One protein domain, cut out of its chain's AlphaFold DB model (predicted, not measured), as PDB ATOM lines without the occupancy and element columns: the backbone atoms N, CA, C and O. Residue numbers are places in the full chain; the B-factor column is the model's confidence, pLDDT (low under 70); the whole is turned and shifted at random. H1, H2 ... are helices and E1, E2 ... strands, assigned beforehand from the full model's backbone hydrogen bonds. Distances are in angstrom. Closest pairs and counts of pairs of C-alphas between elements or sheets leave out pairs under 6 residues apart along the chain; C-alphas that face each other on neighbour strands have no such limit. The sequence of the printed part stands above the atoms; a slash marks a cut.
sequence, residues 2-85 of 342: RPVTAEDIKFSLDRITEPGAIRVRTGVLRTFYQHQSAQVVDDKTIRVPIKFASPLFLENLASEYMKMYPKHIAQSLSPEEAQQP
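Overview. This is residues 2 to 85 of the 342 residues of the protein "TonB family protein" of Betaproteobacteria bacterium (UniProt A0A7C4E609). With little regular structure, this loop-rich domain has helix H1 in its middle, between hairpin E1-E2 and H4. H2 is by H1's last residues, H3 packs on H2, and residues 76 to 81 stick out. The printed part has 84 residues, with four named helices and two antiparallel strands, ordered H1, H2, E1, E2, H3, H4; the class is mixed, with 33 residues in named elements. It is compact, radius of gyration of the C-alphas 12.8 A, spanning 36 by 31 by 22 A.

Arrangement. H1, residues 6 to 17, touches H2, residues 29 to 32, with residues 13 to 17 alone; closest C-alphas Thr 17 and Arg 30, 5.7 A. In the hairpin of E1, residues 39 to 42, and E2, residues 45 to 47, N 39 and O 47 are within hydrogen-bond range, 2.8 A. H3, residues 56 to 61, touches H2; closest C-alphas Phe 57 and Phe 32, 6.5 A. H4, residues 71 to 74, touches H1's residues 7 to 12 alone; closest C-alphas Lys 71 and Asp 8, 4.9 A. In H1 and H3 every O i to N i+4 pair is within range.

Along the chain. H1 runs 16.7 A from C-alpha 6 at (342.655, 206.013, 303.635); H4 ends with C-alpha 74 at (346.327, 219.730, 307.732).

Size, cuts and confidence. The farthest C-alphas, Ala 53 and Pro 85, are 37.2 A apart. The printed part has no cut; link H1 to H2 is long; no printed residue is under 70 in pLDDT.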
ATOM      1  N   ARG A   2     333.780 216.588 304.463       89.56
ATOM      2  CA  ARG A   2     334.286 215.626 303.468       89.56
ATOM      3  C   ARG A   2     334.395 214.225 304.092       89.56
ATOM      4  O   ARG A   2     334.574 214.155 305.312       89.56
ATOM      5  N   PRO A   3     334.261 213.143 303.306       92.50
ATOM      6  CA  PRO A   3     334.512 211.787 303.787       92.50
ATOM      7  C   PRO A   3     335.928 211.641 304.355       92.50
ATOM      8  O   PRO A   3     336.857 212.260 303.843       92.50
ATOM      9  N   VAL A   4     336.076 210.824 305.400       94.19
ATOM     10  CA  VAL A   4     337.392 210.363 305.867       94.19
ATOM     11  C   VAL A   4     337.842 209.240 304.947       94.19
ATOM     12  O   VAL A   4     337.068 208.316 304.696       94.19
ATOM     13  N   THR A   5     339.079 209.320 304.469       96.75
ATOM     14  CA  THR A   5     339.646 208.370 303.506       96.75
ATOM     15  C   THR A   5     340.942 207.750 304.016       96.75
ATOM     16  O   THR A   5     341.599 208.284 304.912       96.75
ATOM     17  N   ALA A   6     341.353 206.636 303.411       97.75
ATOM     18  CA  ALA A   6     342.655 206.013 303.635       97.75
ATOM     19  C   ALA A   6     343.834 206.990 303.418       97.75
ATOM     20  O   ALA A   6     344.846 206.899 304.117       97.75
ATOM     21  N   GLU A   7     343.689 207.968 302.520       97.19
ATOM     22  CA  GLU A   7     344.667 209.042 302.298       97.19
ATOM     23  C   GLU A   7     344.882 209.926 303.537       97.19
ATOM     24  O   GLU A   7     346.016 210.297 303.839       97.19
ATOM     25  N   ASP A   8     343.823 210.230 304.295       96.69
ATOM     26  CA  ASP A   8     343.925 211.005 305.540       96.69
ATOM     27  C   ASP A   8     344.699 210.228 306.620       96.69
ATOM     28  O   ASP A   8     345.500 210.794 307.374       96.69
ATOM     29  N   ILE A   9     344.498 208.905 306.662       96.19
ATOM     30  CA  ILE A   9     345.196 208.003 307.583       96.19
ATOM     31  C   ILE A   9     346.681 207.934 307.224       96.19
ATOM     32  O   ILE A   9     347.529 208.196 308.078       96.19
ATOM     33  N   LYS A  10     347.003 207.651 305.954       97.50
ATOM     34  CA  LYS A  10     348.388 207.610 305.466       97.50
ATOM     35  C   LYS A  10     349.112 208.926 305.749       97.50
ATOM     36  O   LYS A  10     350.181 208.913 306.356       97.50
ATOM     37  N   PHE A  11     348.499 210.054 305.384       95.88
ATOM     38  CA  PHE A  11     349.044 211.384 305.651       95.88
ATOM     39  C   PHE A  11     349.379 211.583 307.135       95.88
ATOM     40  O   PHE A  11     350.447 212.089 307.475       95.88
ATOM     41  N   SER A  12     348.485 211.164 308.031       94.50
ATOM     42  CA  SER A  12     348.671 211.329 309.474       94.50
ATOM     43  C   SER A  12     349.832 210.484 310.010       94.50
ATOM     44  O   SER A  12     350.657 210.998 310.769       94.50
ATOM     45  N   LEU A  13     349.941 209.218 309.587       95.94
ATOM     46  CA  LEU A  13     351.056 208.335 309.955       95.94
ATOM     47  C   LEU A  13     352.398 208.889 309.456       95.94
ATOM     48  O   LEU A  13     353.383 208.921 310.203       95.94
ATOM     49  N   ASP A  14     352.424 209.384 308.220       95.56
ATOM     50  CA  ASP A  14     353.625 209.938 307.595       95.56
ATOM     51  C   ASP A  14     354.048 211.237 308.292       95.56
ATOM     52  O   ASP A  14     355.188 211.344 308.741       95.56
ATOM     53  N   ARG A  15     353.114 212.157 308.560       91.75
ATOM     54  CA  ARG A  15     353.368 213.394 309.325       91.75
ATOM     55  C   ARG A  15     353.919 213.135 310.730       91.75
ATOM     56  O   ARG A  15     354.698 213.936 311.263       91.75
ATOM     57  N   ILE A  16     353.457 212.080 311.398       92.56
ATOM     58  CA  ILE A  16     353.944 211.710 312.735       92.56
ATOM     59  C   ILE A  16     355.357 211.144 312.654       92.56
ATOM     60  O   ILE A  16     356.173 211.415 313.532       92.56
ATOM     61  N   THR A  17     355.650 210.366 311.617       94.94
ATOM     62  CA  THR A  17     356.933 209.674 311.483       94.94
ATOM     63  C   THR A  17     357.989 210.436 310.695       94.94
ATOM     64  O   THR A  17     359.134 209.991 310.701       94.94
ATOM     65  N   GLU A  18     357.637 211.600 310.140       93.50
ATOM     66  CA  GLU A  18     358.517 212.535 309.429       93.50
ATOM     67  C   GLU A  18     359.917 212.609 310.068       93.50
ATOM     68  O   GLU A  18     360.020 212.894 311.274       93.50
ATOM     69  N   PRO A  19     360.995 212.310 309.325       92.31
ATOM     70  CA  PRO A  19     362.356 212.375 309.843       92.31
ATOM     71  C   PRO A  19     362.681 213.746 310.453       92.31
ATOM     72  O   PRO A  19     362.284 214.788 309.946       92.31
ATOM     73  N   GLY A  20     363.366 213.758 311.598       88.75
ATOM     74  CA  GLY A  20     363.717 214.995 312.314       88.75
ATOM     75  C   GLY A  20     362.557 215.688 313.044       88.75
ATOM     76  O   GLY A  20     362.795 216.533 313.905       88.75
ATOM     77  N   ALA A  21     361.300 215.314 312.790       87.12
ATOM     78  CA  ALA A  21     360.168 215.954 313.444       87.12
ATOM     79  C   ALA A  21     360.038 215.534 314.918       87.12
ATOM     80  O   ALA A  21     359.797 214.364 315.241       87.12
ATOM     81  N   ILE A  22     360.107 216.506 315.829       87.12
ATOM     82  CA  ILE A  22     359.937 216.265 317.266       87.12
ATOM     83  C   ILE A  22     358.461 215.950 317.553       87.12
ATOM     84  O   ILE A  22     357.551 216.712 317.210       87.12
ATOM     85  N   ARG A  23     358.210 214.781 318.157       88.81
ATOM     86  CA  ARG A  23     356.871 214.269 318.493       88.81
ATOM     87  C   ARG A  23     356.889 213.649 319.882       88.81
ATOM     88  O   ARG A  23     357.098 212.450 320.024       88.81
ATOM     89  N   VAL A  24     356.651 214.469 320.902       85.56
ATOM     90  CA  VAL A  24     356.766 214.050 322.310       85.56
ATOM     91  C   VAL A  24     355.834 212.880 322.642       85.56
ATOM     92  O   VAL A  24     356.249 211.937 323.302       85.56
ATOM     93  N   ARG A  25     354.582 212.919 322.163       87.38
ATOM     94  CA  ARG A  25     353.553 211.926 322.526       87.38
ATOM     95  C   ARG A  25     353.307 210.857 321.465       87.38
ATOM     96  O   ARG A  25     353.008 209.722 321.801       87.38
ATOM     97  N   THR A  26     353.456 211.201 320.188       91.94
ATOM     98  CA  THR A  26     353.192 210.280 319.067       91.94
ATOM     99  C   THR A  26     354.460 209.652 318.488       91.94
ATOM    100  O   THR A  26     354.377 208.802 317.605       91.94
ATOM    101  N   GLY A  27     355.646 210.024 318.988       91.62
ATOM    102  CA  GLY A  27     356.930 209.554 318.463       91.62
ATOM    103  C   GLY A  27     357.131 208.040 318.541       91.62
ATOM    104  O   GLY A  27     357.822 207.490 317.686       91.62
ATOM    105  N   VAL A  28     356.463 207.370 319.490       91.88
ATOM    106  CA  VAL A  28     356.465 205.905 319.649       91.88
ATOM    107  C   VAL A  28     356.010 205.166 318.386       91.88
ATOM    108  O   VAL A  28     356.447 204.044 318.140       91.88
ATOM    109  N   LEU A  29     355.210 205.806 317.523       94.62
ATOM    110  CA  LEU A  29     354.782 205.221 316.253       94.62
ATOM    111  C   LEU A  29     355.976 204.799 315.377       94.62
ATOM    112  O   LEU A  29     355.890 203.782 314.694       94.62
ATOM    113  N   ARG A  30     357.111 205.513 315.441       94.81
ATOM    114  CA  ARG A  30     358.327 205.188 314.665       94.81
ATOM    115  C   ARG A  30     358.947 203.838 315.029       94.81
ATOM    116  O   ARG A  30     359.686 203.276 314.217       94.81
ATOM    117  N   THR A  31     358.654 203.314 316.218       93.50
ATOM    118  CA  THR A  31     359.088 201.978 316.639       93.50
ATOM    119  C   THR A  31     358.412 200.899 315.797       93.50
ATOM    120  O   THR A  31     359.061 199.936 315.410       93.50
ATOM    121  N   PHE A  32     357.135 201.083 315.452       94.94
ATOM    122  CA  PHE A  32     356.335 200.085 314.738       94.94
ATOM    123  C   PHE A  32     356.237 200.356 313.238       94.94
ATOM    124  O   PHE A  32     356.283 199.426 312.439       94.94
ATOM    125  N   TYR A  33     356.097 201.621 312.855       95.50
ATOM    126  CA  TYR A  33     355.819 202.056 311.492       95.50
ATOM    127  C   TYR A  33     357.062 202.689 310.865       95.50
ATOM    128  O   TYR A  33     357.761 203.494 311.487       95.50
ATOM    129  N   GLN A  34     357.354 202.305 309.624       96.75
ATOM    130  CA  GLN A  34     358.386 202.942 308.813       96.75
ATOM    131  C   GLN A  34     357.755 204.120 308.068       96.75
ATOM    132  O   GLN A  34     356.697 203.968 307.468       96.75
ATOM    133  N   HIS A  35     358.401 205.286 308.102       97.06
ATOM    134  CA  HIS A  35     357.895 206.474 307.414       97.06
ATOM    135  C   HIS A  35     357.571 206.165 305.941       97.06
ATOM    136  O   HIS A  35     358.374 205.522 305.264       97.06
ATOM    137  N   GLN A  36     356.388 206.590 305.480       97.12
ATOM    138  CA  GLN A  36     355.850 206.361 304.133       97.12
ATOM    139  C   GLN A  36     355.564 204.904 303.735       97.12
ATOM    140  O   GLN A  36     355.177 204.676 302.590       97.12
ATOM    141  N   SER A  37     355.648 203.921 304.642       97.69
ATOM    142  CA  SER A  37     355.422 202.512 304.275       97.69
ATOM    143  C   SER A  37     353.957 202.134 304.037       97.69
ATOM    144  O   SER A  37     353.700 201.115 303.393       97.69
ATOM    145  N   ALA A  38     352.990 202.908 304.541       97.75
ATOM    146  CA  ALA A  38     351.573 202.620 304.339       97.75
ATOM    147  C   ALA A  38     351.168 202.807 302.872       97.75
ATOM    148  O   ALA A  38     351.578 203.772 302.220       97.75
ATOM    149  N   GLN A  39     350.315 201.908 302.389       98.12
ATOM    150  CA  GLN A  39     349.819 201.851 301.018       98.12
ATOM    151  C   GLN A  39     348.303 202.045 301.031       98.12
ATOM    152  O   GLN A  39     347.585 201.305 301.707       98.12
ATOM    153  N   VAL A  40     347.820 203.037 300.288       98.19
ATOM    154  CA  VAL A  40     346.386 203.222 300.042       98.19
ATOM    155  C   VAL A  40     345.981 202.241 298.947       98.19
ATOM    156  O   VAL A  40     346.541 202.279 297.855       98.19
ATOM    157  N   VAL A  41     345.065 201.328 299.265       98.19
ATOM    158  CA  VAL A  41     344.537 200.347 298.306       98.19
ATOM    159  C   VAL A  41     343.319 200.937 297.593       98.19
ATOM    160  O   VAL A  41     343.229 200.872 296.373       98.19
ATOM    161  N   ASP A  42     342.423 201.559 298.360       97.44
ATOM    162  CA  ASP A  42     341.269 202.331 297.894       97.44
ATOM    163  C   ASP A  42     340.858 203.355 298.976       97.44
ATOM    164  O   ASP A  42     341.475 203.420 300.043       97.44
ATOM    165  N   ASP A  43     339.805 204.141 298.735       96.75
ATOM    166  CA  ASP A  43     339.327 205.195 299.646       96.75
ATOM    167  C   ASP A  43     339.047 204.728 301.085       96.75
ATOM    168  O   ASP A  43     339.113 205.541 302.012       96.75
ATOM    169  N   LYS A  44     338.724 203.448 301.301       96.62
ATOM    170  CA  LYS A  44     338.365 202.874 302.611       96.62
ATOM    171  C   LYS A  44     339.310 201.762 303.072       96.62
ATOM    172  O   LYS A  44     339.142 201.257 304.182       96.62
ATOM    173  N   THR A  45     340.320 201.430 302.275       97.50
ATOM    174  CA  THR A  45     341.265 200.347 302.548       97.50
ATOM    175  C   THR A  45     342.698 200.867 302.547       97.50
ATOM    176  O   THR A  45     343.223 201.343 301.540       97.50
ATOM    177  N   ILE A  46     343.373 200.712 303.685       97.75
ATOM    178  CA  ILE A  46     344.798 201.012 303.840       97.75
ATOM    179  C   ILE A  46     345.545 199.771 304.317       97.75
ATOM    180  O   ILE A  46     345.115 199.073 305.235       97.75
ATOM    181  N   ARG A  47     346.705 199.515 303.716       98.00
ATOM    182  CA  ARG A  47     347.658 198.515 304.188       98.00
ATOM    183  C   ARG A  47     348.776 199.223 304.937       98.00
ATOM    184  O   ARG A  47     349.454 200.072 304.366       98.00
ATOM    185  N   VAL A  48     348.994 198.859 306.198       97.06
ATOM    186  CA  VAL A  48     350.030 199.466 307.047       97.06
ATOM    187  C   VAL A  48     351.066 198.405 307.430       97.06
ATOM    188  O   VAL A  48     350.837 197.642 308.368       97.06
ATOM    189  N   PRO A  49     352.198 198.313 306.707       96.12
ATOM    190  CA  PRO A  49     353.288 197.422 307.080       96.12
ATOM    191  C   PRO A  49     353.942 197.891 308.381       96.12
ATOM    192  O   PRO A  49     354.380 199.041 308.486       96.12
ATOM    193  N   ILE A  50     354.043 196.981 309.346       95.75
ATOM    194  CA  ILE A  50     354.772 197.190 310.599       95.75
ATOM    195  C   ILE A  50     356.115 196.457 310.558       95.75
ATOM    196  O   ILE A  50     356.242 195.408 309.928       95.75
ATOM    197  N   LYS A  51     357.125 197.016 311.227       96.12
ATOM    198  CA  LYS A  51     358.514 196.520 311.225       96.12
ATOM    199  C   LYS A  51     358.660 195.128 311.843       96.12
ATOM    200  O   LYS A  51     359.559 194.384 311.472       96.12
ATOM    201  N   PHE A  52     357.795 194.795 312.794       94.75
ATOM    202  CA  PHE A  52     357.741 193.505 313.471       94.75
ATOM    203  C   PHE A  52     356.320 193.257 313.981       94.75
ATOM    204  O   PHE A  52     355.564 194.203 314.209       94.75
ATOM    205  N   ALA A  53     355.952 191.992 314.179       93.44
ATOM    206  CA  ALA A  53     354.658 191.633 314.746       93.44
ATOM    207  C   ALA A  53     354.550 192.144 316.193       93.44
ATOM    208  O   ALA A  53     355.373 191.802 317.040       93.44
ATOM    209  N   SER A  54     353.539 192.967 316.483       90.75
ATOM    210  CA  SER A  54     353.308 193.484 317.833       90.75
ATOM    211  C   SER A  54     351.824 193.737 318.097       90.75
ATOM    212  O   SER A  54     351.196 194.459 317.319       90.75
ATOM    213  N   PRO A  55     351.262 193.225 319.209       88.31
ATOM    214  CA  PRO A  55     349.892 193.549 319.608       88.31
ATOM    215  C   PRO A  55     349.745 195.021 320.031       88.31
ATOM    216  O   PRO A  55     348.681 195.609 319.861       88.31
ATOM    217  N   LEU A  56     350.833 195.651 320.492       90.31
ATOM    218  CA  LEU A  56     350.829 197.031 320.983       90.31
ATOM    219  C   LEU A  56     350.611 198.068 319.876       90.31
ATOM    220  O   LEU A  56     350.325 199.226 320.181       90.31
ATOM    221  N   PHE A  57     350.761 197.699 318.601       92.38
ATOM    222  CA  PHE A  57     350.602 198.639 317.493       92.38
ATOM    223  C   PHE A  57     349.194 199.250 317.463       92.38
ATOM    224  O   PHE A  57     349.056 200.473 317.401       92.38
ATOM    225  N   LEU A  58     348.157 198.411 317.563       90.81
ATOM    226  CA  LEU A  58     346.767 198.870 317.537       90.81
ATOM    227  C   LEU A  58     346.401 199.649 318.804       90.81
ATOM    228  O   LEU A  58     345.721 200.665 318.708       90.81
ATOM    229  N   GLU A  59     346.904 199.237 319.969       90.50
ATOM    230  CA  GLU A  59     346.694 199.962 321.229       90.50
ATOM    231  C   GLU A  59     347.312 201.365 321.192       90.50
ATOM    232  O   GLU A  59     346.671 202.346 321.568       90.50
ATOM    233  N   ASN A  60     348.535 201.495 320.666       90.38
ATOM    234  CA  ASN A  60     349.175 202.800 320.492       90.38
ATOM    235  C   ASN A  60     348.411 203.675 319.492       90.38
ATOM    236  O   ASN A  60     348.253 204.881 319.719       90.38
ATOM    237  N   LEU A  61     347.918 203.075 318.402       91.56
ATOM    238  CA  LEU A  61     347.101 203.763 317.404       91.56
ATOM    239  C   LEU A  61     345.743 204.216 317.963       91.56
ATOM    240  O   LEU A  61     345.211 205.221 317.505       91.56
ATOM    241  N   ALA A  62     345.209 203.523 318.971       90.75
ATOM    242  CA  ALA A  62     343.960 203.872 319.646       90.75
ATOM    243  C   ALA A  62     344.114 204.933 320.758       90.75
ATOM    244  O   ALA A  62     343.111 205.374 321.320       90.75
ATOM    245  N   SER A  63     345.341 205.356 321.090       88.06
ATOM    246  CA  SER A  63     345.583 206.347 322.152       88.06
ATOM    247  C   SER A  63     345.009 207.733 321.828       88.06
ATOM    248  O   SER A  63     344.899 208.127 320.664       88.06
ATOM    249  N   GLU A  64     344.722 208.543 322.859       83.19
ATOM    250  CA  GLU A  64     344.097 209.861 322.669       83.19
ATOM    251  C   GLU A  64     344.943 210.852 321.851       83.19
ATOM    252  O   GLU A  64     344.424 211.846 321.329       83.19
ATOM    253  N   TYR A  65     346.249 210.602 321.734       84.31
ATOM    254  CA  TYR A  65     347.179 211.457 321.000       84.31
ATOM    255  C   TYR A  65     347.290 211.100 319.519       84.31
ATOM    256  O   TYR A  65     347.705 211.952 318.729       84.31
ATOM    257  N   MET A  66     346.911 209.882 319.121       89.56
ATOM    258  CA  MET A  66     347.073 209.385 317.754       89.56
ATOM    259  C   MET A  66     345.881 209.764 316.863       89.56
ATOM    260  O   MET A  66     345.254 208.938 316.204       89.56
ATOM    261  N   LYS A  67     345.546 211.058 316.854       89.50
ATOM    262  CA  LYS A  67     344.430 211.595 316.069       89.50
ATOM    263  C   LYS A  67     344.783 211.627 314.586       89.50
ATOM    264  O   LYS A  67     345.857 212.094 314.205       89.50
ATOM    265  N   MET A  68     343.843 211.174 313.765       91.94
ATOM    266  CA  MET A  68     343.929 211.272 312.311       91.94
ATOM    267  C   MET A  68     343.389 212.626 311.861       91.94
ATOM    268  O   MET A  68     342.342 213.073 312.338       91.94
ATOM    269  N   TYR A  69     344.111 213.275 310.954       91.44
ATOM    270  CA  TYR A  69     343.780 214.605 310.467       91.44
ATOM    271  C   TYR A  69     343.387 214.583 308.990       91.44
ATOM    272  O   TYR A  69     343.993 213.847 308.211       91.44
ATOM    273  N   PRO A  70     342.419 215.424 308.585       93.50
ATOM    274  CA  PRO A  70     342.068 215.582 307.183       93.50
ATOM    275  C   PRO A  70     343.253 216.166 306.411       93.50
ATOM    276  O   PRO A  70     343.638 217.318 306.641       93.50
ATOM    277  N   LYS A  71     343.799 215.398 305.466       93.75
ATOM    278  CA  LYS A  71     344.970 215.756 304.652       93.75
ATOM    279  C   LYS A  71     344.797 217.122 304.003       93.75
ATOM    280  O   LYS A  71     345.648 217.989 304.149       93.75
ATOM    281  N   HIS A  72     343.643 217.344 303.372       91.94
ATOM    282  CA  HIS A  72     343.333 218.571 302.630       91.94
ATOM    283  C   HIS A  72     343.341 219.862 303.468       91.94
ATOM    284  O   HIS A  72     343.435 220.935 302.884       91.94
ATOM    285  N   ILE A  73     343.240 219.769 304.801       92.19
ATOM    286  CA  ILE A  73     343.316 220.920 305.719       92.19
ATOM    287  C   ILE A  73     344.674 220.940 306.407       92.19
ATOM    288  O   ILE A  73     345.341 221.963 306.454       92.19
ATOM    289  N   ALA A  74     345.106 219.802 306.945       91.06
ATOM    290  CA  ALA A  74     346.327 219.730 307.732       91.06
ATOM    291  C   ALA A  74     347.591 220.018 306.908       91.06
ATOM    292  O   ALA A  74     348.562 220.518 307.464       91.06
ATOM    293  N   GLN A  75     347.585 219.728 305.602       90.44
ATOM    294  CA  GLN A  75     348.717 220.017 304.716       90.44
ATOM    295  C   GLN A  75     348.926 221.515 304.454       90.44
ATOM    296  O   GLN A  75     350.024 221.911 304.081       90.44
ATOM    297  N   SER A  76     347.885 222.341 304.613       90.19
ATOM    298  CA  SER A  76     347.956 223.785 304.361       90.19
ATOM    299  C   SER A  76     348.237 224.606 305.616       90.19
ATOM    300  O   SER A  76     348.306 225.823 305.520       90.19
ATOM    301  N   LEU A  77     348.335 223.967 306.785       90.25
ATOM    302  CA  LEU A  77     348.551 224.643 308.062       90.25
ATOM    303  C   LEU A  77     350.011 224.514 308.492       90.25
ATOM    304  O   LEU A  77     350.581 223.417 308.453       90.25
ATOM    305  N   SER A  78     350.588 225.604 308.994       87.75
ATOM    306  CA  SER A  78     351.856 225.532 309.721       87.75
ATOM    307  C   SER A  78     351.695 224.738 311.033       87.75
ATOM    308  O   SER A  78     350.575 224.569 311.540       87.75
ATOM    309  N   PRO A  79     352.789 224.240 311.640       80.81
ATOM    310  CA  PRO A  79     352.741 223.623 312.966       80.81
ATOM    311  C   PRO A  79     352.102 224.509 314.047       80.81
ATOM    312  O   PRO A  79     351.431 223.983 314.935       80.81
ATOM    313  N   GLU A  80     352.299 225.823 313.983       85.94
ATOM    314  CA  GLU A  80     351.734 226.813 314.902       85.94
ATOM    315  C   GLU A  80     350.240 227.014 314.641       85.94
ATOM    316  O   GLU A  80     349.437 226.962 315.571       85.94
ATOM    317  N   GLU A  81     349.838 227.174 313.378       90.06
ATOM    318  CA  GLU A  81     348.426 227.305 313.009       90.06
ATOM    319  C   GLU A  81     347.630 226.056 313.382       90.06
ATOM    320  O   GLU A  81     346.524 226.153 313.905       90.06
ATOM    321  N   ALA A  82     348.209 224.871 313.185       86.00
ATOM    322  CA  ALA A  82     347.596 223.603 313.561       86.00
ATOM    323  C   ALA A  82     347.345 223.474 315.078       86.00
ATOM    324  O   ALA A  82     346.502 222.672 315.486       86.00
ATOM    325  N   GLN A  83     348.059 224.240 315.909       83.00
ATOM    326  CA  GLN A  83     347.866 224.290 317.362       83.00
ATOM    327  C   GLN A  83     346.820 225.325 317.791       83.00
ATOM    328  O   GLN A  83     346.361 225.286 318.933       83.00
ATOM    329  N   GLN A  84     346.411 226.230 316.899       88.06
ATOM    330  CA  GLN A  84     345.376 227.204 317.217       88.06
ATOM    331  C   GLN A  84     343.995 226.526 317.301       88.06
ATOM    332  O   GLN A  84     343.642 225.703 316.445       88.06
ATOM    333  N   PRO A  85     343.169 226.890 318.297       87.06
ATOM    334  CA  PRO A  85     341.822 226.353 318.454       87.06
ATOM    335  C   PRO A  85     340.984 226.494 317.178       87.06
ATOM    336  O   PRO A  85     340.864 227.572 316.603       87.06
TER     337      PRO A  85